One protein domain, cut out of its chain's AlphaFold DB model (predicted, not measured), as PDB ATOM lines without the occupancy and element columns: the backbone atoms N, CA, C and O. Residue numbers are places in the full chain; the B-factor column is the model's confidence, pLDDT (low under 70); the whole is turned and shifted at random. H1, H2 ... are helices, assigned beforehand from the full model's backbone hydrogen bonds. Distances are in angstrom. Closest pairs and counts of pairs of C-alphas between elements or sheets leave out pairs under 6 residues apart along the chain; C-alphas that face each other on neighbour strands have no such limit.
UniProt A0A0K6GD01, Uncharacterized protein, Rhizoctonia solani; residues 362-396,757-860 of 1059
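AT A GLANCE: This is residues 362 to 396 and 757 to 860 of the 1059 residues of an uncharacterized protein of Rhizoctonia solani (UniProt A0A0K6GD01). Two long helices, H3 and H5, run side by side in opposite ways, joined through little H4, and shorter helices are set round them: H1 and H2 beside H3, H6 and H8 crossing H5. H7 touches no helix, and a long stretch without named elements, residues 828 to 853, leads from it to H8. The printed part has 139 residues with eight named helices, H1 to H8 in chain order, and no named strand; its class is all helix. It is compact, with a radius of gyration of the C-alphas of 14.3 A, and spans 39 by 32 by 25 A.

HOW THE PARTS SIT: H1, residues 362 to 370, touches residues 758 to 762 of H3, residues 757 to 776, at a steep tilt of 41 degrees; the closest C-alphas, of Ile 365 and Phe 759, are 6.1 A apart. H2, residues 380 to 385, touches residues 763 to 770 of H3, about perpendicular at 79 degrees, closest at the C-alphas of Phe 383 and Gly 766, 6.4 A. H4, residues 779 to 782, is near H3. H5, residues 785 to 800, touches H3 at a shallow tilt of 19 degrees, opposite ways, with the C-alphas of Trp 767 and Leu 794 closest at 6.3 A. H6, residues 809 to 817, only just touches H5, with 3 pairs of C-alphas within 8 A, the closest Tyr 796 and Ser 811 at 7.5 A. H7, residues 820 to 827, is close to H6 but not clearly touching, with the C-alphas of Ala 815 and Ile 821 closest at 6.3 A. H8, residues 854 to 859, touches H6, with the C-alphas of Tyr 810 and Ile 855 closest at 4.8 A, and H5, with those of Leu 789 and Leu 856 closest at 6.7 A. Every O i to N i+4 pair is within hydrogen-bond range in H1, H2, H3, H5, H6 and H7; H4 is too short for one, and H8 has 0 of 2 but 3 of 3 O i to N i+3 pairs.

IN THESE COORDINATES: H1 begins at C-alpha 362 (3.410, -11.417, -13.491). H3 is 28.3 A long and H5 22.4 A. H8 ends at C-alpha 859 (9.801, 23.757, -17.426).

THE WHOLE: The C-alphas of Glu 363 and Gly 860, the two farthest apart, are 40.5 A apart. Residues 397 to 756 are not printed, and C-alphas 396 and 757 are 16.6 A apart across the cut. The link from H7 to H8 is long. Residues 779 to 780, 802 to 809, 846 and 858 to 860 have a pLDDT under 70.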
ATOM      1  N   GLN A 362       2.743 -10.530 -12.542       90.50
ATOM      2  CA  GLN A 362       3.410 -11.417 -13.491       90.50
ATOM      3  C   GLN A 362       2.627 -11.503 -14.803       90.50
ATOM      4  O   GLN A 362       3.200 -11.251 -15.857       90.50
ATOM      5  N   GLU A 363       1.307 -11.705 -14.739       92.25
ATOM      6  CA  GLU A 363       0.447 -11.740 -15.932       92.25
ATOM      7  C   GLU A 363       0.521 -10.428 -16.736       92.25
ATOM      8  O   GLU A 363       0.483 -10.439 -17.965       92.25
ATOM      9  N   TYR A 364       0.668  -9.277 -16.065       90.75
ATOM     10  CA  TYR A 364       0.891  -7.997 -16.741       90.75
ATOM     11  C   TYR A 364       2.246  -7.940 -17.463       90.75
ATOM     12  O   TYR A 364       2.328  -7.407 -18.570       90.75
ATOM     13  N   ILE A 365       3.314  -8.451 -16.841       91.12
ATOM     14  CA  ILE A 365       4.651  -8.506 -17.449       91.12
ATOM     15  C   ILE A 365       4.620  -9.405 -18.685       91.12
ATOM     16  O   ILE A 365       5.069  -8.975 -19.749       91.12
ATOM     17  N   ASP A 366       4.054 -10.602 -18.550       92.19
ATOM     18  CA  ASP A 366       3.968 -11.597 -19.620       92.19
ATOM     19  C   ASP A 366       3.190 -11.031 -20.811       92.19
ATOM     20  O   ASP A 366       3.688 -11.028 -21.933       92.19
ATOM     21  N   LEU A 367       2.053 -10.376 -20.554       90.06
ATOM     22  CA  LEU A 367       1.257  -9.725 -21.592       90.06
ATOM     23  C   LEU A 367       2.032  -8.639 -22.367       90.06
ATOM     24  O   LEU A 367       1.866  -8.488 -23.582       90.06
ATOM     25  N   VAL A 368       2.888  -7.863 -21.690       89.12
ATOM     26  CA  VAL A 368       3.749  -6.870 -22.356       89.12
ATOM     27  C   VAL A 368       4.829  -7.556 -23.195       89.12
ATOM     28  O   VAL A 368       5.137  -7.084 -24.293       89.12
ATOM     29  N   HIS A 369       5.407  -8.655 -22.710       88.44
ATOM     30  CA  HIS A 369       6.379  -9.438 -23.471       88.44
ATOM     31  C   HIS A 369       5.755 -10.060 -24.724       88.44
ATOM     32  O   HIS A 369       6.308  -9.881 -25.811       88.44
ATOM     33  N   ASP A 370       4.573 -10.659 -24.595       88.25
ATOM     34  CA  ASP A 370       3.806 -11.246 -25.700       88.25
ATOM     35  C   ASP A 370       3.428 -10.200 -26.759       88.25
ATOM     36  O   ASP A 370       3.371 -10.487 -27.954       88.25
ATOM     37  N   SER A 371       3.265  -8.942 -26.341       83.75
ATOM     38  CA  SER A 371       3.003  -7.802 -27.229       83.75
ATOM     39  C   SER A 371       4.251  -7.269 -27.959       83.75
ATOM     40  O   SER A 371       4.190  -6.215 -28.600       83.75
ATOM     41  N   GLY A 372       5.393  -7.957 -27.865       83.00
ATOM     42  CA  GLY A 372       6.670  -7.554 -28.467       83.00
ATOM     43  C   GLY A 372       7.569  -6.725 -27.543       83.00
ATOM     44  O   GLY A 372       8.515  -6.088 -28.008       83.00
ATOM     45  N   GLY A 373       7.281  -6.707 -26.240       86.75
ATOM     46  CA  GLY A 373       8.088  -6.052 -25.212       86.75
ATOM     47  C   GLY A 373       7.802  -4.555 -25.020       86.75
ATOM     48  O   GLY A 373       7.086  -3.932 -25.812       86.75
ATOM     49  N   PRO A 374       8.396  -3.934 -23.980       85.50
ATOM     50  CA  PRO A 374       8.065  -2.576 -23.534       85.50
ATOM     51  C   PRO A 374       8.386  -1.471 -24.553       85.50
ATOM     52  O   PRO A 374       7.887  -0.355 -24.430       85.50
ATOM     53  N   GLU A 375       9.218  -1.761 -25.553       83.44
ATOM     54  CA  GLU A 375       9.628  -0.804 -26.588       83.44
ATOM     55  C   GLU A 375       8.733  -0.854 -27.840       83.44
ATOM     56  O   GLU A 375       8.796   0.035 -28.699       83.44
ATOM     57  N   SER A 376       7.876  -1.874 -27.940       82.69
ATOM     58  CA  SER A 376       6.966  -2.064 -29.069       82.69
ATOM     59  C   SER A 376       5.932  -0.937 -29.158       82.69
ATOM     60  O   SER A 376       5.456  -0.389 -28.162       82.69
ATOM     61  N   ALA A 377       5.535  -0.582 -30.385       73.25
ATOM     62  CA  ALA A 377       4.454   0.384 -30.595       73.25
ATOM     63  C   ALA A 377       3.098  -0.127 -30.069       73.25
ATOM     64  O   ALA A 377       2.276   0.675 -29.629       73.25
ATOM     65  N   ALA A 378       2.892  -1.449 -30.058       70.94
ATOM     66  CA  ALA A 378       1.706  -2.082 -29.487       70.94
ATOM     67  C   ALA A 378       1.602  -1.842 -27.969       70.94
ATOM     68  O   ALA A 378       0.520  -1.526 -27.474       70.94
ATOM     69  N   SER A 379       2.734  -1.869 -27.250       78.06
ATOM     70  CA  SER A 379       2.792  -1.671 -25.793       78.06
ATOM     71  C   SER A 379       2.527  -0.229 -25.334       78.06
ATOM     72  O   SER A 379       2.257   0.030 -24.163       78.06
ATOM     73  N   LEU A 380       2.529   0.746 -26.244       76.81
ATOM     74  CA  LEU A 380       2.395   2.170 -25.913       76.81
ATOM     75  C   LEU A 380       1.014   2.508 -25.316       76.81
ATOM     76  O   LEU A 380       0.907   3.249 -24.335       76.81
ATOM     77  N   LYS A 381      -0.049   1.880 -25.841       76.38
ATOM     78  CA  LYS A 381      -1.411   1.988 -25.287       76.38
ATOM     79  C   LYS A 381      -1.536   1.335 -23.906       76.38
ATOM     80  O   LYS A 381      -2.339   1.801 -23.096       76.38
ATOM     81  N   PHE A 382      -0.731   0.319 -23.602       79.69
ATOM     82  CA  PHE A 382      -0.731  -0.320 -22.288       79.69
ATOM     83  C   PHE A 382      -0.239   0.648 -21.217       79.69
ATOM     84  O   PHE A 382      -0.950   0.907 -20.249       79.69
ATOM     85  N   PHE A 383       0.933   1.252 -21.437       85.12
ATOM     86  CA  PHE A 383       1.593   2.110 -20.451       85.12
ATOM     87  C   PHE A 383       0.911   3.455 -20.219       85.12
ATOM     88  O   PHE A 383       1.057   4.029 -19.141       85.12
ATOM     89  N   LEU A 384       0.203   3.979 -21.223       87.38
ATOM     90  CA  LEU A 384      -0.480   5.266 -21.116       87.38
ATOM     91  C   LEU A 384      -1.959   5.128 -20.772       87.38
ATOM     92  O   LEU A 384      -2.488   5.962 -20.043       87.38
ATOM     93  N   LEU A 385      -2.647   4.114 -21.302       87.00
ATOM     94  CA  LEU A 385      -4.106   4.003 -21.239       87.00
ATOM     95  C   LEU A 385      -4.599   2.759 -20.505       87.00
ATOM     96  O   LEU A 385      -5.814   2.621 -20.384       87.00
ATOM     97  N   ALA A 386      -3.726   1.866 -20.028       86.94
ATOM     98  CA  ALA A 386      -4.124   0.585 -19.441       86.94
ATOM     99  C   ALA A 386      -5.106  -0.181 -20.350       86.94
ATOM    100  O   ALA A 386      -6.193  -0.578 -19.922       86.94
ATOM    101  N   LYS A 387      -4.772  -0.309 -21.641       86.38
ATOM    102  CA  LYS A 387      -5.600  -1.002 -22.635       86.38
ATOM    103  C   LYS A 387      -4.802  -2.003 -23.468       86.38
ATOM    104  O   LYS A 387      -3.725  -1.660 -23.944       86.38
ATOM    105  N   HIS A 388      -5.418  -3.154 -23.727       84.06
ATOM    106  CA  HIS A 388      -4.999  -4.158 -24.708       84.06
ATOM    107  C   HIS A 388      -6.203  -4.561 -25.557       84.06
ATOM    108  O   HIS A 388      -7.278  -4.759 -24.996       84.06
ATOM    109  N   GLU A 389      -6.055  -4.630 -26.883       81.69
ATOM    110  CA  GLU A 389      -7.161  -4.979 -27.800       81.69
ATOM    111  C   GLU A 389      -8.450  -4.173 -27.526       81.69
ATOM    112  O   GLU A 389      -9.562  -4.691 -27.509       81.69
ATOM    113  N   GLU A 390      -8.286  -2.881 -27.218       80.69
ATOM    114  CA  GLU A 390      -9.342  -1.946 -26.795       80.69
ATOM    115  C   GLU A 390     -10.085  -2.277 -25.484       80.69
ATOM    116  O   GLU A 390     -10.854  -1.440 -24.993       80.69
ATOM    117  N   LYS A 391      -9.776  -3.406 -24.839       81.56
ATOM    118  CA  LYS A 391     -10.243  -3.766 -23.497       81.56
ATOM    119  C   LYS A 391      -9.395  -3.090 -22.426       81.56
ATOM    120  O   LYS A 391      -8.186  -2.914 -22.568       81.56
ATOM    121  N   ARG A 392     -10.044  -2.678 -21.333       84.25
ATOM    122  CA  ARG A 392      -9.369  -2.085 -20.170       84.25
ATOM    123  C   ARG A 392      -8.692  -3.175 -19.351       84.25
ATOM    124  O   ARG A 392      -9.356  -4.112 -18.922       84.25
ATOM    125  N   ILE A 393      -7.407  -2.988 -19.085       85.25
ATOM    126  CA  ILE A 393      -6.637  -3.805 -18.156       85.25
ATOM    127  C   ILE A 393      -6.879  -3.289 -16.740       85.25
ATOM    128  O   ILE A 393      -6.905  -2.079 -16.494       85.25
ATOM    129  N   LYS A 394      -7.046  -4.223 -15.807       86.94
ATOM    130  CA  LYS A 394      -6.998  -3.974 -14.370       86.94
ATOM    131  C   LYS A 394      -5.860  -4.792 -13.786       86.94
ATOM    132  O   LYS A 394      -5.676  -5.933 -14.195       86.94
ATOM    133  N   LEU A 395      -5.139  -4.210 -12.842       86.56
ATOM    134  CA  LEU A 395      -4.073  -4.865 -12.104       86.56
ATOM    135  C   LEU A 395      -4.511  -5.081 -10.654       86.56
ATOM    136  O   LEU A 395      -4.919  -4.128  -9.985       86.56
ATOM    137  N   ASP A 396      -4.388  -6.309 -10.162       86.38
ATOM    138  CA  ASP A 396      -4.552  -6.633  -8.749       86.38
ATOM    139  C   ASP A 396      -3.184  -6.883  -8.094       86.38
ATOM    140  O   ASP A 396      -2.535  -7.913  -8.279       86.38
ATOM    141  N   SER A 757      10.906  -6.240  -9.426       85.88
ATOM    142  CA  SER A 757      11.976  -5.644 -10.227       85.88
ATOM    143  C   SER A 757      11.641  -5.676 -11.717       85.88
ATOM    144  O   SER A 757      11.812  -4.667 -12.405       85.88
ATOM    145  N   ALA A 758      11.120  -6.796 -12.218       87.19
ATOM    146  CA  ALA A 758      10.702  -6.938 -13.606       87.19
ATOM    147  C   ALA A 758       9.533  -5.998 -13.927       87.19
ATOM    148  O   ALA A 758       9.624  -5.234 -14.882       87.19
ATOM    149  N   PHE A 759       8.506  -5.942 -13.073       89.88
ATOM    150  CA  PHE A 759       7.368  -5.035 -13.230       89.88
ATOM    151  C   PHE A 759       7.808  -3.567 -13.331       89.88
ATOM    152  O   PHE A 759       7.475  -2.870 -14.294       89.88
ATOM    153  N   LYS A 760       8.623  -3.101 -12.374       88.19
ATOM    154  CA  LYS A 760       9.174  -1.737 -12.380       88.19
ATOM    155  C   LYS A 760      10.021  -1.472 -13.615       88.19
ATOM    156  O   LYS A 760       9.897  -0.408 -14.216       88.19
ATOM    157  N   SER A 761      10.863  -2.429 -13.998       88.81
ATOM    158  CA  SER A 761      11.718  -2.316 -15.183       88.81
ATOM    159  C   SER A 761      10.888  -2.206 -16.460       88.81
ATOM    160  O   SER A 761      11.205  -1.387 -17.319       88.81
ATOM    161  N   THR A 762       9.803  -2.975 -16.572       90.50
ATOM    162  CA  THR A 762       8.870  -2.935 -17.703       90.50
ATOM    163  C   THR A 762       8.190  -1.572 -17.809       90.50
ATOM    164  O   THR A 762       8.207  -0.970 -18.883       90.50
ATOM    165  N   LEU A 763       7.682  -1.024 -16.697       89.69
ATOM    166  CA  LEU A 763       7.106   0.328 -16.662       89.69
ATOM    167  C   LEU A 763       8.141   1.410 -17.002       89.69
ATOM    168  O   LEU A 763       7.889   2.266 -17.851       89.69
ATOM    169  N   ALA A 764       9.320   1.359 -16.376       89.12
ATOM    170  CA  ALA A 764      10.384   2.337 -16.584       89.12
ATOM    171  C   ALA A 764      10.858   2.364 -18.042       89.12
ATOM    172  O   ALA A 764      10.990   3.444 -18.620       89.12
ATOM    173  N   LYS A 765      11.068   1.190 -18.652       89.25
ATOM    174  CA  LYS A 765      11.424   1.066 -20.072       89.25
ATOM    175  C   LYS A 765      10.309   1.590 -20.971       89.25
ATOM    176  O   LYS A 765      10.593   2.381 -21.864       89.25
ATOM    177  N   GLY A 766       9.054   1.222 -20.709       89.44
ATOM    178  CA  GLY A 766       7.903   1.700 -21.479       89.44
ATOM    179  C   GLY A 766       7.788   3.225 -21.488       89.44
ATOM    180  O   GLY A 766       7.761   3.851 -22.548       89.44
ATOM    181  N   TRP A 767       7.801   3.852 -20.309       90.38
ATOM    182  CA  TRP A 767       7.716   5.311 -20.187       90.38
ATOM    183  C   TRP A 767       8.947   6.031 -20.747       90.38
ATOM    184  O   TRP A 767       8.799   7.054 -21.417       90.38
ATOM    185  N   SER A 768      10.148   5.485 -20.547       88.50
ATOM    186  CA  SER A 768      11.377   6.048 -21.124       88.50
ATOM    187  C   SER A 768      11.367   5.978 -22.652       88.50
ATOM    188  O   SER A 768      11.772   6.933 -23.307       88.50
ATOM    189  N   THR A 769      10.840   4.901 -23.239       88.81
ATOM    190  CA  THR A 769      10.668   4.787 -24.695       88.81
ATOM    191  C   THR A 769       9.732   5.861 -25.238       88.81
ATOM    192  O   THR A 769      10.013   6.439 -26.286       88.81
ATOM    193  N   ILE A 770       8.652   6.186 -24.525       88.81
ATOM    194  CA  ILE A 770       7.741   7.264 -24.930       88.81
ATOM    195  C   ILE A 770       8.467   8.613 -24.896       88.81
ATOM    196  O   ILE A 770       8.413   9.349 -25.880       88.81
ATOM    197  N   ILE A 771       9.226   8.902 -23.833       89.00
ATOM    198  CA  ILE A 771      10.052  10.119 -23.737       89.00
ATOM    199  C   ILE A 771      11.088  10.172 -24.872       89.00
ATOM    200  O   ILE A 771      11.276  11.217 -25.495       89.00
ATOM    201  N   ASN A 772      11.726   9.047 -25.200       87.44
ATOM    202  CA  ASN A 772      12.674   8.955 -26.310       87.44
ATOM    203  C   ASN A 772      12.002   9.215 -27.664       87.44
ATOM    204  O   ASN A 772      12.563   9.908 -28.504       87.44
ATOM    205  N   ARG A 773      10.774   8.734 -27.879       87.25
ATOM    206  CA  ARG A 773      10.002   9.051 -29.091       87.25
ATOM    207  C   ARG A 773       9.579  10.522 -29.125       87.25
ATOM    208  O   ARG A 773       9.680  11.163 -30.169       87.25
ATOM    209  N   GLN A 774       9.194  11.104 -27.987       88.12
ATOM    210  CA  GLN A 774       8.931  12.544 -27.883       88.12
ATOM    211  C   GLN A 774      10.186  13.371 -28.200       88.12
ATOM    212  O   GLN A 774      10.091  14.403 -28.866       88.12
ATOM    213  N   SER A 775      11.374  12.901 -27.804       83.31
ATOM    214  CA  SER A 775      12.650  13.555 -28.115       83.31
ATOM    215  C   SER A 775      13.034  13.475 -29.597       83.31
ATOM    216  O   SER A 775      13.896  14.231 -30.034       83.31
ATOM    217  N   GLN A 776      12.371  12.636 -30.397       85.44
ATOM    218  CA  GLN A 776      12.549  12.564 -31.851       85.44
ATOM    219  C   GLN A 776      11.607  13.503 -32.619       85.44
ATOM    220  O   GLN A 776      11.838  13.768 -33.798       85.44
ATOM    221  N   LEU A 777      10.584  14.076 -31.970       82.44
ATOM    222  CA  LEU A 777       9.692  15.060 -32.595       82.44
ATOM    223  C   LEU A 777      10.467  16.313 -33.051       82.44
ATOM    224  O   LEU A 777      11.558  16.582 -32.549       82.44
ATOM    225  N   PRO A 778       9.943  17.146 -33.964       81.75
ATOM    226  CA  PRO A 778      10.565  18.433 -34.286       81.75
ATOM    227  C   PRO A 778      10.717  19.328 -33.044       81.75
ATOM    228  O   PRO A 778       9.824  19.353 -32.197       81.75
ATOM    229  N   ILE A 779      11.802  20.108 -32.945       69.38
ATOM    230  CA  ILE A 779      12.084  20.997 -31.793       69.38
ATOM    231  C   ILE A 779      10.873  21.866 -31.383       69.38
ATOM    232  O   ILE A 779      10.600  21.941 -30.184       69.38
ATOM    233  N   PRO A 780      10.101  22.473 -32.311       68.06
ATOM    234  CA  PRO A 780       8.908  23.240 -31.942       68.06
ATOM    235  C   PRO A 780       7.817  22.391 -31.279       68.06
ATOM    236  O   PRO A 780       7.155  22.855 -30.359       68.06
ATOM    237  N   ALA A 781       7.652  21.135 -31.707       72.81
ATOM    238  CA  ALA A 781       6.683  20.215 -31.120       72.81
ATOM    239  C   ALA A 781       7.119  19.748 -29.725       72.81
ATOM    240  O   ALA A 781       6.285  19.658 -28.835       72.81
ATOM    241  N   ARG A 782       8.424  19.535 -29.491       75.69
ATOM    242  CA  ARG A 782       8.954  19.170 -28.158       75.69
ATOM    243  C   ARG A 782       8.664  20.221 -27.088       75.69
ATOM    244  O   ARG A 782       8.573  19.886 -25.914       75.69
ATOM    245  N   LYS A 783       8.570  21.486 -27.499       77.50
ATOM    246  CA  LYS A 783       8.300  22.636 -26.628       77.50
ATOM    247  C   LYS A 783       6.809  22.957 -26.504       77.50
ATOM    248  O   LYS A 783       6.472  23.931 -25.837       77.50
ATOM    249  N   SER A 784       5.926  22.194 -27.152       81.06
ATOM    250  CA  SER A 784       4.493  22.460 -27.067       81.06
ATOM    251  C   SER A 784       3.954  22.093 -25.674       81.06
ATOM    252  O   SER A 784       4.437  21.124 -25.072       81.06
ATOM    253  N   PRO A 785       2.956  22.830 -25.149       81.56
ATOM    254  CA  PRO A 785       2.337  22.528 -23.860       81.56
ATOM    255  C   PRO A 785       1.858  21.076 -23.740       81.56
ATOM    256  O   PRO A 785       1.990  20.469 -22.683       81.56
ATOM    257  N   GLU A 786       1.348  20.493 -24.825       87.44
ATOM    258  CA  GLU A 786       0.792  19.138 -24.867       87.44
ATOM    259  C   GLU A 786       1.860  18.054 -24.714       87.44
ATOM    260  O   GLU A 786       1.632  17.061 -24.021       87.44
ATOM    261  N   VAL A 787       3.027  18.232 -25.341       87.19
ATOM    262  CA  VAL A 787       4.151  17.301 -25.183       87.19
ATOM    263  C   VAL A 787       4.718  17.427 -23.780       87.19
ATOM    264  O   VAL A 787       4.903  16.421 -23.102       87.19
ATOM    265  N   VAL A 788       4.930  18.654 -23.309       86.75
ATOM    266  CA  VAL A 788       5.564  18.908 -22.010       86.75
ATOM    267  C   VAL A 788       4.661  18.493 -20.851       86.75
ATOM    268  O   VAL A 788       5.158  17.956 -19.858       86.75
ATOM    269  N   LEU A 789       3.340  18.640 -20.983       91.19
ATOM    270  CA  LEU A 789       2.385  18.113 -20.011       91.19
ATOM    271  C   LEU A 789       2.437  16.582 -19.956       91.19
ATOM    272  O   LEU A 789       2.519  16.029 -18.860       91.19
ATOM    273  N   LEU A 790       2.458  15.889 -21.103       91.81
ATOM    274  CA  LEU A 790       2.592  14.428 -21.120       91.81
ATOM    275  C   LEU A 790       3.939  13.982 -20.528       91.81
ATOM    276  O   LEU A 790       3.968  13.081 -19.691       91.81
ATOM    277  N   THR A 791       5.040  14.654 -20.865       91.00
ATOM    278  CA  THR A 791       6.357  14.407 -20.257       91.00
ATOM    279  C   THR A 791       6.329  14.615 -18.741       91.00
ATOM    280  O   THR A 791       6.912  13.827 -18.000       91.00
ATOM    281  N   SER A 792       5.611  15.633 -18.255       89.12
ATOM    282  CA  SER A 792       5.433  15.894 -16.819       89.12
ATOM    283  C   SER A 792       4.648  14.771 -16.128       89.12
ATOM    284  O   SER A 792       5.004  14.367 -15.022       89.12
ATOM    285  N   VAL A 793       3.622  14.217 -16.787       90.62
ATOM    286  CA  VAL A 793       2.879  13.033 -16.316       90.62
ATOM    287  C   VAL A 793       3.790  11.803 -16.248       90.62
ATOM    288  O   VAL A 793       3.821  11.123 -15.223       90.62
ATOM    289  N   LEU A 794       4.577  11.541 -17.292       90.31
ATOM    290  CA  LEU A 794       5.520  10.418 -17.321       90.31
ATOM    291  C   LEU A 794       6.607  10.561 -16.251       90.31
ATOM    292  O   LEU A 794       6.929   9.594 -15.568       90.31
ATOM    293  N   ALA A 795       7.129  11.772 -16.041       85.75
ATOM    294  CA  ALA A 795       8.077  12.059 -14.970       85.75
ATOM    295  C   ALA A 795       7.450  11.851 -13.581       85.75
ATOM    296  O   ALA A 795       8.103  11.316 -12.683       85.75
ATOM    297  N   TYR A 796       6.181  12.232 -13.403       85.25
ATOM    298  CA  TYR A 796       5.420  11.975 -12.180       85.25
ATOM    299  C   TYR A 796       5.288  10.465 -11.907       85.25
ATOM    300  O   TYR A 796       5.561  10.018 -10.790       85.25
ATOM    301  N   TRP A 797       4.956   9.660 -12.922       86.88
ATOM    302  CA  TRP A 797       4.869   8.202 -12.790       86.88
ATOM    303  C   TRP A 797       6.232   7.530 -12.584       86.88
ATOM    304  O   TRP A 797       6.356   6.687 -11.698       86.88
ATOM    305  N   LEU A 798       7.277   7.935 -13.311       83.69
ATOM    306  CA  LEU A 798       8.642   7.426 -13.126       83.69
ATOM    307  C   LEU A 798       9.146   7.674 -11.704       83.69
ATOM    308  O   LEU A 798       9.668   6.756 -11.072       83.69
ATOM    309  N   LYS A 799       8.934   8.885 -11.165       77.81
ATOM    310  CA  LYS A 799       9.259   9.198  -9.767       77.81
ATOM    311  C   LYS A 799       8.560   8.216  -8.822       77.81
ATOM    312  O   LYS A 799       9.234   7.631  -7.974       77.81
ATOM    313  N   SER A 800       7.266   7.956  -9.048       76.88
ATOM    314  CA  SER A 800       6.445   7.049  -8.229       76.88
ATOM    315  C   SER A 800       6.958   5.604  -8.138       76.88
ATOM    316  O   SER A 800       6.592   4.906  -7.194       76.88
ATOM    317  N   LEU A 801       7.815   5.145  -9.065       76.44
ATOM    318  CA  LEU A 801       8.401   3.796  -9.016       76.44
ATOM    319  C   LEU A 801       9.364   3.603  -7.844       76.44
ATOM    320  O   LEU A 801       9.541   2.478  -7.383       76.44
ATOM    321  N   ILE A 802      10.018   4.677  -7.404       65.00
ATOM    322  CA  ILE A 802      11.090   4.625  -6.401       65.00
ATOM    323  C   ILE A 802      10.629   5.285  -5.102       65.00
ATOM    324  O   ILE A 802      10.896   4.786  -4.012       65.00
ATOM    325  N   LYS A 803       9.947   6.429  -5.205       59.28
ATOM    326  CA  LYS A 803       9.470   7.203  -4.057       59.28
ATOM    327  C   LYS A 803       8.293   8.077  -4.477       59.28
ATOM    328  O   LYS A 803       8.082   8.335  -5.653       59.28
ATOM    329  N   ARG A 804       7.535   8.588  -3.511       57.19
ATOM    330  CA  ARG A 804       6.460   9.543  -3.774       57.19
ATOM    331  C   ARG A 804       6.906  10.680  -4.728       57.19
ATOM    332  O   ARG A 804       7.935  11.309  -4.464       57.19
ATOM    333  N   PRO A 805       6.136  10.978  -5.791       52.75
ATOM    334  CA  PRO A 805       6.361  12.165  -6.610       52.75
ATOM    335  C   PRO A 805       6.139  13.440  -5.781       52.75
ATOM    336  O   PRO A 805       5.280  13.475  -4.902       52.75
ATOM    337  N   ASP A 806       6.958  14.457  -6.034       50.34
ATOM    338  CA  ASP A 806       7.036  15.720  -5.288       50.34
ATOM    339  C   ASP A 806       5.690  16.309  -4.799       50.34
ATOM    340  O   ASP A 806       4.680  16.342  -5.497       50.34
ATOM    341  N   GLU A 807       5.687  16.852  -3.574       47.16
ATOM    342  CA  GLU A 807       4.525  17.542  -2.977       47.16
ATOM    343  C   GLU A 807       4.378  18.988  -3.445       47.16
ATOM    344  O   GLU A 807       3.898  19.853  -2.711       47.16
ATOM    345  N   MET A 808       4.818  19.285  -4.662       54.91
ATOM    346  CA  MET A 808       4.567  20.599  -5.224       54.91
ATOM    347  C   MET A 808       3.069  20.724  -5.518       54.91
ATOM    348  O   MET A 808       2.430  19.796  -6.033       54.91
ATOM    349  N   GLY A 809       2.493  21.887  -5.198       62.38
ATOM    350  CA  GLY A 809       1.077  22.161  -5.455       62.38
ATOM    351  C   GLY A 809       0.691  21.905  -6.917       62.38
ATOM    352  O   GLY A 809      -0.397  21.399  -7.183       62.38
ATOM    353  N   TYR A 810       1.617  22.148  -7.850       76.62
ATOM    354  CA  TYR A 810       1.412  21.988  -9.292       76.62
ATOM    355  C   TYR A 810       1.336  20.523  -9.751       76.62
ATOM    356  O   TYR A 810       0.454  20.181 -10.537       76.62
ATOM    357  N   SER A 811       2.181  19.631  -9.222       76.50
ATOM    358  CA  SER A 811       2.104  18.182  -9.491       76.50
ATOM    359  C   SER A 811       0.803  17.582  -8.966       76.50
ATOM    360  O   SER A 811       0.162  16.770  -9.635       76.50
ATOM    361  N   THR A 812       0.364  18.039  -7.790       73.81
ATOM    362  CA  THR A 812      -0.905  17.610  -7.189       73.81
ATOM    363  C   THR A 812      -2.109  18.101  -7.996       73.81
ATOM    364  O   THR A 812      -3.062  17.347  -8.200       73.81
ATOM    365  N   GLU A 813      -2.078  19.350  -8.472       83.69
ATOM    366  CA  GLU A 813      -3.103  19.900  -9.365       83.69
ATOM    367  C   GLU A 813      -3.200  19.078 -10.656       83.69
ATOM    368  O   GLU A 813      -4.293  18.641 -11.022       83.69
ATOM    369  N   MET A 814      -2.058  18.811 -11.303       88.50
ATOM    370  CA  MET A 814      -1.992  18.015 -12.528       88.50
ATOM    371  C   MET A 814      -2.609  16.628 -12.329       88.50
ATOM    372  O   MET A 814      -3.510  16.239 -13.076       88.50
ATOM    373  N   ALA A 815      -2.173  15.904 -11.294       84.94
ATOM    374  CA  ALA A 815      -2.647  14.554 -11.013       84.94
ATOM    375  C   ALA A 815      -4.162  14.499 -10.743       84.94
ATOM    376  O   ALA A 815      -4.829  13.559 -11.183       84.94
ATOM    377  N   LYS A 816      -4.721  15.515 -10.068       82.81
ATOM    378  CA  LYS A 816      -6.166  15.631  -9.812       82.81
ATOM    379  C   LYS A 816      -6.957  15.972 -11.073       82.81
ATOM    380  O   LYS A 816      -7.952  15.311 -11.356       82.81
ATOM    381  N   ARG A 817      -6.529  16.982 -11.840       84.06
ATOM    382  CA  ARG A 817      -7.242  17.438 -13.049       84.06
ATOM    383  C   ARG A 817      -7.252  16.380 -14.149       84.06
ATOM    384  O   ARG A 817      -8.269  16.218 -14.816       84.06
ATOM    385  N   LEU A 818      -6.162  15.625 -14.296       87.75
ATOM    386  CA  LEU A 818      -6.072  14.501 -15.237       87.75
ATOM    387  C   LEU A 818      -6.636  13.185 -14.681       87.75
ATOM    388  O   LEU A 818      -6.634  12.175 -15.381       87.75
ATOM    389  N   GLN A 819      -7.134  13.192 -13.442       85.88
ATOM    390  CA  GLN A 819      -7.706  12.029 -12.764       85.88
ATOM    391  C   GLN A 819      -6.769  10.822 -12.647       85.88
ATOM    392  O   GLN A 819      -7.212   9.678 -12.563       85.88
ATOM    393  N   LEU A 820      -5.458  11.068 -12.612       85.75
ATOM    394  CA  LEU A 820      -4.449  10.007 -12.523       85.75
ATOM    395  C   LEU A 820      -4.631   9.192 -11.241       85.75
ATOM    396  O   LEU A 820      -4.465   7.976 -11.240       85.75
ATOM    397  N   ILE A 821      -5.026   9.882 -10.168       79.94
ATOM    398  CA  ILE A 821      -5.275   9.305  -8.849       79.94
ATOM    399  C   ILE A 821      -6.461   8.339  -8.897       79.94
ATOM    400  O   ILE A 821      -6.304   7.163  -8.586       79.94
ATOM    401  N   GLN A 822      -7.623   8.808  -9.365       82.06
ATOM    402  CA  GLN A 822      -8.829   7.976  -9.438       82.06
ATOM    403  C   GLN A 822      -8.667   6.806 -10.416       82.06
ATOM    404  O   GLN A 822      -9.209   5.726 -10.191       82.06
ATOM    405  N   ASN A 823      -7.923   7.001 -11.507       83.69
ATOM    406  CA  ASN A 823      -7.654   5.929 -12.461       83.69
ATOM    407  C   ASN A 823      -6.769   4.843 -11.840       83.69
ATOM    408  O   ASN A 823      -7.080   3.665 -11.978       83.69
ATOM    409  N   ALA A 824      -5.719   5.216 -11.114       81.69
ATOM    410  CA  ALA A 824      -4.885   4.248 -10.414       81.69
ATOM    411  C   ALA A 824      -5.648   3.511  -9.295       81.69
ATOM    412  O   ALA A 824      -5.483   2.303  -9.155       81.69
ATOM    413  N   GLU A 825      -6.555   4.180  -8.573       78.62
ATOM    414  CA  GLU A 825      -7.475   3.520  -7.628       78.62
ATOM    415  C   GLU A 825      -8.403   2.506  -8.318       78.62
ATOM    416  O   GLU A 825      -8.689   1.444  -7.768       78.62
ATOM    417  N   ARG A 826      -8.885   2.821  -9.528       79.50
ATOM    418  CA  ARG A 826      -9.858   1.996 -10.263       79.50
ATOM    419  C   ARG A 826      -9.232   0.837 -11.038       79.50
ATOM    420  O   ARG A 826      -9.885  -0.192 -11.210       79.50
ATOM    421  N   PHE A 827      -8.026   1.027 -11.569       82.19
ATOM    422  CA  PHE A 827      -7.375   0.093 -12.493       82.19
ATOM    423  C   PHE A 827      -6.110  -0.553 -11.917       82.19
ATOM    424  O   PHE A 827      -5.542  -1.420 -12.568       82.19
ATOM    425  N   GLY A 828      -5.643  -0.140 -10.736       79.44
ATOM    426  CA  GLY A 828      -4.439  -0.683 -10.094       79.44
ATOM    427  C   GLY A 828      -3.112  -0.196 -10.686       79.44
ATOM    428  O   GLY A 828      -2.065  -0.416 -10.081       79.44
ATOM    429  N   ILE A 829      -3.135   0.510 -11.820       83.31
ATOM    430  CA  ILE A 829      -1.970   1.157 -12.438       83.31
ATOM    431  C   ILE A 829      -2.280   2.600 -12.842       83.31
ATOM    432  O   ILE A 829      -3.418   2.908 -13.220       83.31
ATOM    433  N   PRO A 830      -1.281   3.498 -12.801       84.25
ATOM    434  CA  PRO A 830      -1.441   4.846 -13.320       84.25
ATOM    435  C   PRO A 830      -1.759   4.818 -14.820       84.25
ATOM    436  O   PRO A 830      -1.062   4.178 -15.600       84.25
ATOM    437  N   CYS A 831      -2.815   5.525 -15.228       88.50
ATOM    438  CA  CYS A 831      -3.163   5.679 -16.639       88.50
ATOM    439  C   CYS A 831      -3.976   6.951 -16.918       88.50
ATOM    440  O   CYS A 831      -4.609   7.542 -16.036       88.50
ATOM    441  N   LEU A 832      -3.969   7.353 -18.186       89.88
ATOM    442  CA  LEU A 832      -4.765   8.423 -18.769       89.88
ATOM    443  C   LEU A 832      -6.093   7.887 -19.328       89.88
ATOM    444  O   LEU A 832      -6.295   6.694 -19.600       89.88
ATOM    445  N   ARG A 833      -7.039   8.805 -19.529       84.00
ATOM    446  CA  ARG A 833      -8.267   8.518 -20.276       84.00
ATOM    447  C   ARG A 833      -7.950   8.510 -21.769       84.00
ATOM    448  O   ARG A 833      -7.138   9.299 -22.233       84.00
ATOM    449  N   SER A 834      -8.632   7.662 -22.537       78.00
ATOM    450  CA  SER A 834      -8.372   7.528 -23.981       78.00
ATOM    451  C   SER A 834      -8.564   8.844 -24.744       78.00
ATOM    452  O   SER A 834      -7.812   9.123 -25.662       78.00
ATOM    453  N   ALA A 835      -9.499   9.694 -24.311       78.25
ATOM    454  CA  ALA A 835      -9.726  11.017 -24.899       78.25
ATOM    455  C   ALA A 835      -8.654  12.070 -24.542       78.25
ATOM    456  O   ALA A 835      -8.721  13.192 -25.037       78.25
ATOM    457  N   SER A 836      -7.710  11.745 -23.652       81.62
ATOM    458  CA  SER A 836      -6.665  12.664 -23.187       81.62
ATOM    459  C   SER A 836      -5.393  12.619 -24.028       81.62
ATOM    460  O   SER A 836      -4.543  13.479 -23.835       81.62
ATOM    461  N   LEU A 837      -5.263  11.658 -24.945       84.62
ATOM    462  CA  LEU A 837      -4.117  11.515 -25.844       84.62
ATOM    463  C   LEU A 837      -4.532  11.740 -27.295       84.62
ATOM    464  O   LEU A 837      -5.710  11.616 -27.649       84.62
ATOM    465  N   ASP A 838      -3.571  12.121 -28.119       80.12
ATOM    466  CA  ASP A 838      -3.709  12.095 -29.568       80.12
ATOM    467  C   ASP A 838      -3.512  10.680 -30.140       80.12
ATOM    468  O   ASP A 838      -3.241   9.719 -29.415       80.12
ATOM    469  N   ASP A 839      -3.714  10.540 -31.451       76.31
ATOM    470  CA  ASP A 839      -3.731   9.237 -32.124       76.31
ATOM    471  C   ASP A 839      -2.355   8.544 -32.127       76.31
ATOM    472  O   ASP A 839      -2.292   7.314 -32.186       76.31
ATOM    473  N   ASP A 840      -1.259   9.312 -32.045       76.12
ATOM    474  CA  ASP A 840       0.110   8.779 -31.982       76.12
ATOM    475  C   ASP A 840       0.582   8.478 -30.543       76.12
ATOM    476  O   ASP A 840       1.571   7.762 -30.354       76.12
ATOM    477  N   GLY A 841      -0.154   8.954 -29.529       78.75
ATOM    478  CA  GLY A 841       0.140   8.733 -28.115       78.75
ATOM    479  C   GLY A 841       1.399   9.452 -27.628       78.75
ATOM    480  O   GLY A 841       1.937   9.090 -26.580       78.75
ATOM    481  N   LEU A 842       1.896  10.440 -28.376       86.25
ATOM    482  CA  LEU A 842       3.089  11.213 -28.030       86.25
ATOM    483  C   LEU A 842       2.744  12.595 -27.472       86.25
ATOM    484  O   LEU A 842       3.651  13.296 -27.002       86.25
ATOM    485  N   ARG A 843       1.466  13.001 -27.492       87.62
ATOM    486  CA  ARG A 843       1.019  14.304 -26.982       87.62
ATOM    487  C   ARG A 843      -0.307  14.199 -26.241       87.62
ATOM    488  O   ARG A 843      -1.116  13.295 -26.447       87.62
ATOM    489  N   MET A 844      -0.558  15.176 -25.373       86.88
ATOM    490  CA  MET A 844      -1.909  15.377 -24.859       86.88
ATOM    491  C   MET A 844      -2.841  15.796 -26.001       86.88
ATOM    492  O   MET A 844      -2.477  16.588 -26.870       86.88
ATOM    493  N   ASN A 845      -4.064  15.274 -25.992       84.06
ATOM    494  CA  ASN A 845      -5.093  15.680 -26.939       84.06
ATOM    495  C   ASN A 845      -5.377  17.181 -26.783       84.06
ATOM    496  O   ASN A 845      -5.464  17.661 -25.657       84.06
ATOM    497  N   TYR A 846      -5.634  17.898 -27.879       68.75
ATOM    498  CA  TYR A 846      -5.982  19.329 -27.852       68.75
ATOM    499  C   TYR A 846      -7.229  19.652 -27.006       68.75
ATOM    500  O   TYR A 846      -7.451  20.799 -26.633       68.75
ATOM    501  N   ARG A 847      -8.074  18.652 -26.709       70.56
ATOM    502  CA  ARG A 847      -9.212  18.780 -25.782       70.56
ATOM    503  C   ARG A 847      -8.782  18.944 -24.323       70.56
ATOM    504  O   ARG A 847      -9.587  19.357 -23.491       70.56
ATOM    505  N   VAL A 848      -7.543  18.588 -24.004       75.19
ATOM    506  CA  VAL A 848      -6.893  18.903 -22.739       75.19
ATOM    507  C   VAL A 848      -6.174  20.229 -22.944       75.19
ATOM    508  O   VAL A 848      -5.167  20.277 -23.640       75.19
ATOM    509  N   GLU A 849      -6.697  21.298 -22.343       78.75
ATOM    510  CA  GLU A 849      -6.101  22.644 -22.370       78.75
ATOM    511  C   GLU A 849      -4.772  22.638 -21.591       78.75
ATOM    512  O   GLU A 849      -4.710  23.014 -20.413       78.75
ATOM    513  N   ALA A 850      -3.720  22.114 -22.221       79.38
ATOM    514  CA  ALA A 850      -2.457  21.800 -21.574       79.38
ATOM    515  C   ALA A 850      -1.788  23.056 -21.005       79.38
ATOM    516  O   ALA A 850      -1.245  23.007 -19.902       79.38
ATOM    517  N   GLU A 851      -1.929  24.201 -21.679       76.31
ATOM    518  CA  GLU A 851      -1.429  25.497 -21.215       76.31
ATOM    519  C   GLU A 851      -1.983  25.919 -19.842       76.31
ATOM    520  O   GLU A 851      -1.342  26.670 -19.114       76.31
ATOM    521  N   ARG A 852      -3.141  25.395 -19.418       78.00
ATOM    522  CA  ARG A 852      -3.744  25.754 -18.125       78.00
ATOM    523  C   ARG A 852      -3.138  25.019 -16.934       78.00
ATOM    524  O   ARG A 852      -3.606  25.224 -15.814       78.00
ATOM    525  N   PHE A 853      -2.174  24.126 -17.141       79.31
ATOM    526  CA  PHE A 853      -1.540  23.380 -16.060       79.31
ATOM    527  C   PHE A 853      -0.321  24.133 -15.529       79.31
ATOM    528  O   PHE A 853       0.689  24.284 -16.212       79.31
ATOM    529  N   ARG A 854      -0.376  24.538 -14.254       78.50
ATOM    530  CA  ARG A 854       0.691  25.330 -13.611       78.50
ATOM    531  C   ARG A 854       2.046  24.628 -13.572       78.50
ATOM    532  O   ARG A 854       3.072  25.295 -13.473       78.50
ATOM    533  N   ILE A 855       2.069  23.300 -13.691       79.44
ATOM    534  CA  ILE A 855       3.308  22.512 -13.717       79.44
ATOM    535  C   ILE A 855       4.224  22.884 -14.890       79.44
ATOM    536  O   ILE A 855       5.438  22.756 -14.770       79.44
ATOM    537  N   LEU A 856       3.671  23.423 -15.983       80.06
ATOM    538  CA  LEU A 856       4.455  23.847 -17.145       80.06
ATOM    539  C   LEU A 856       5.403  25.016 -16.838       80.06
ATOM    540  O   LEU A 856       6.477  25.094 -17.435       80.06
ATOM    541  N   SER A 857       5.068  25.857 -15.851       70.94
ATOM    542  CA  SER A 857       5.935  26.959 -15.398       70.94
ATOM    543  C   SER A 857       7.297  26.473 -14.892       70.94
ATOM    544  O   SER A 857       8.305  27.156 -15.060       70.94
ATOM    545  N   LEU A 858       7.357  25.250 -14.348       66.94
ATOM    546  CA  LEU A 858       8.597  24.636 -13.863       66.94
ATOM    547  C   LEU A 858       9.534  24.205 -15.000       66.94
ATOM    548  O   LEU A 858      10.699  23.913 -14.754       66.94
ATOM    549  N   SER A 859       9.038  24.160 -16.239       61.47
ATOM    550  CA  SER A 859       9.801  23.757 -17.426       61.47
ATOM    551  C   SER A 859      10.376  24.951 -18.201       61.47
ATOM    552  O   SER A 859      10.866  24.779 -19.316       61.47
ATOM    553  N   GLY A 860      10.290  26.169 -17.649       50.56
ATOM    554  CA  GLY A 860      10.746  27.399 -18.311       50.56
ATOM    555  C   GLY A 860       9.868  27.840 -19.488       50.56
ATOM    556  O   GLY A 860      10.247  28.740 -20.234       50.56
TER     557      GLY A 860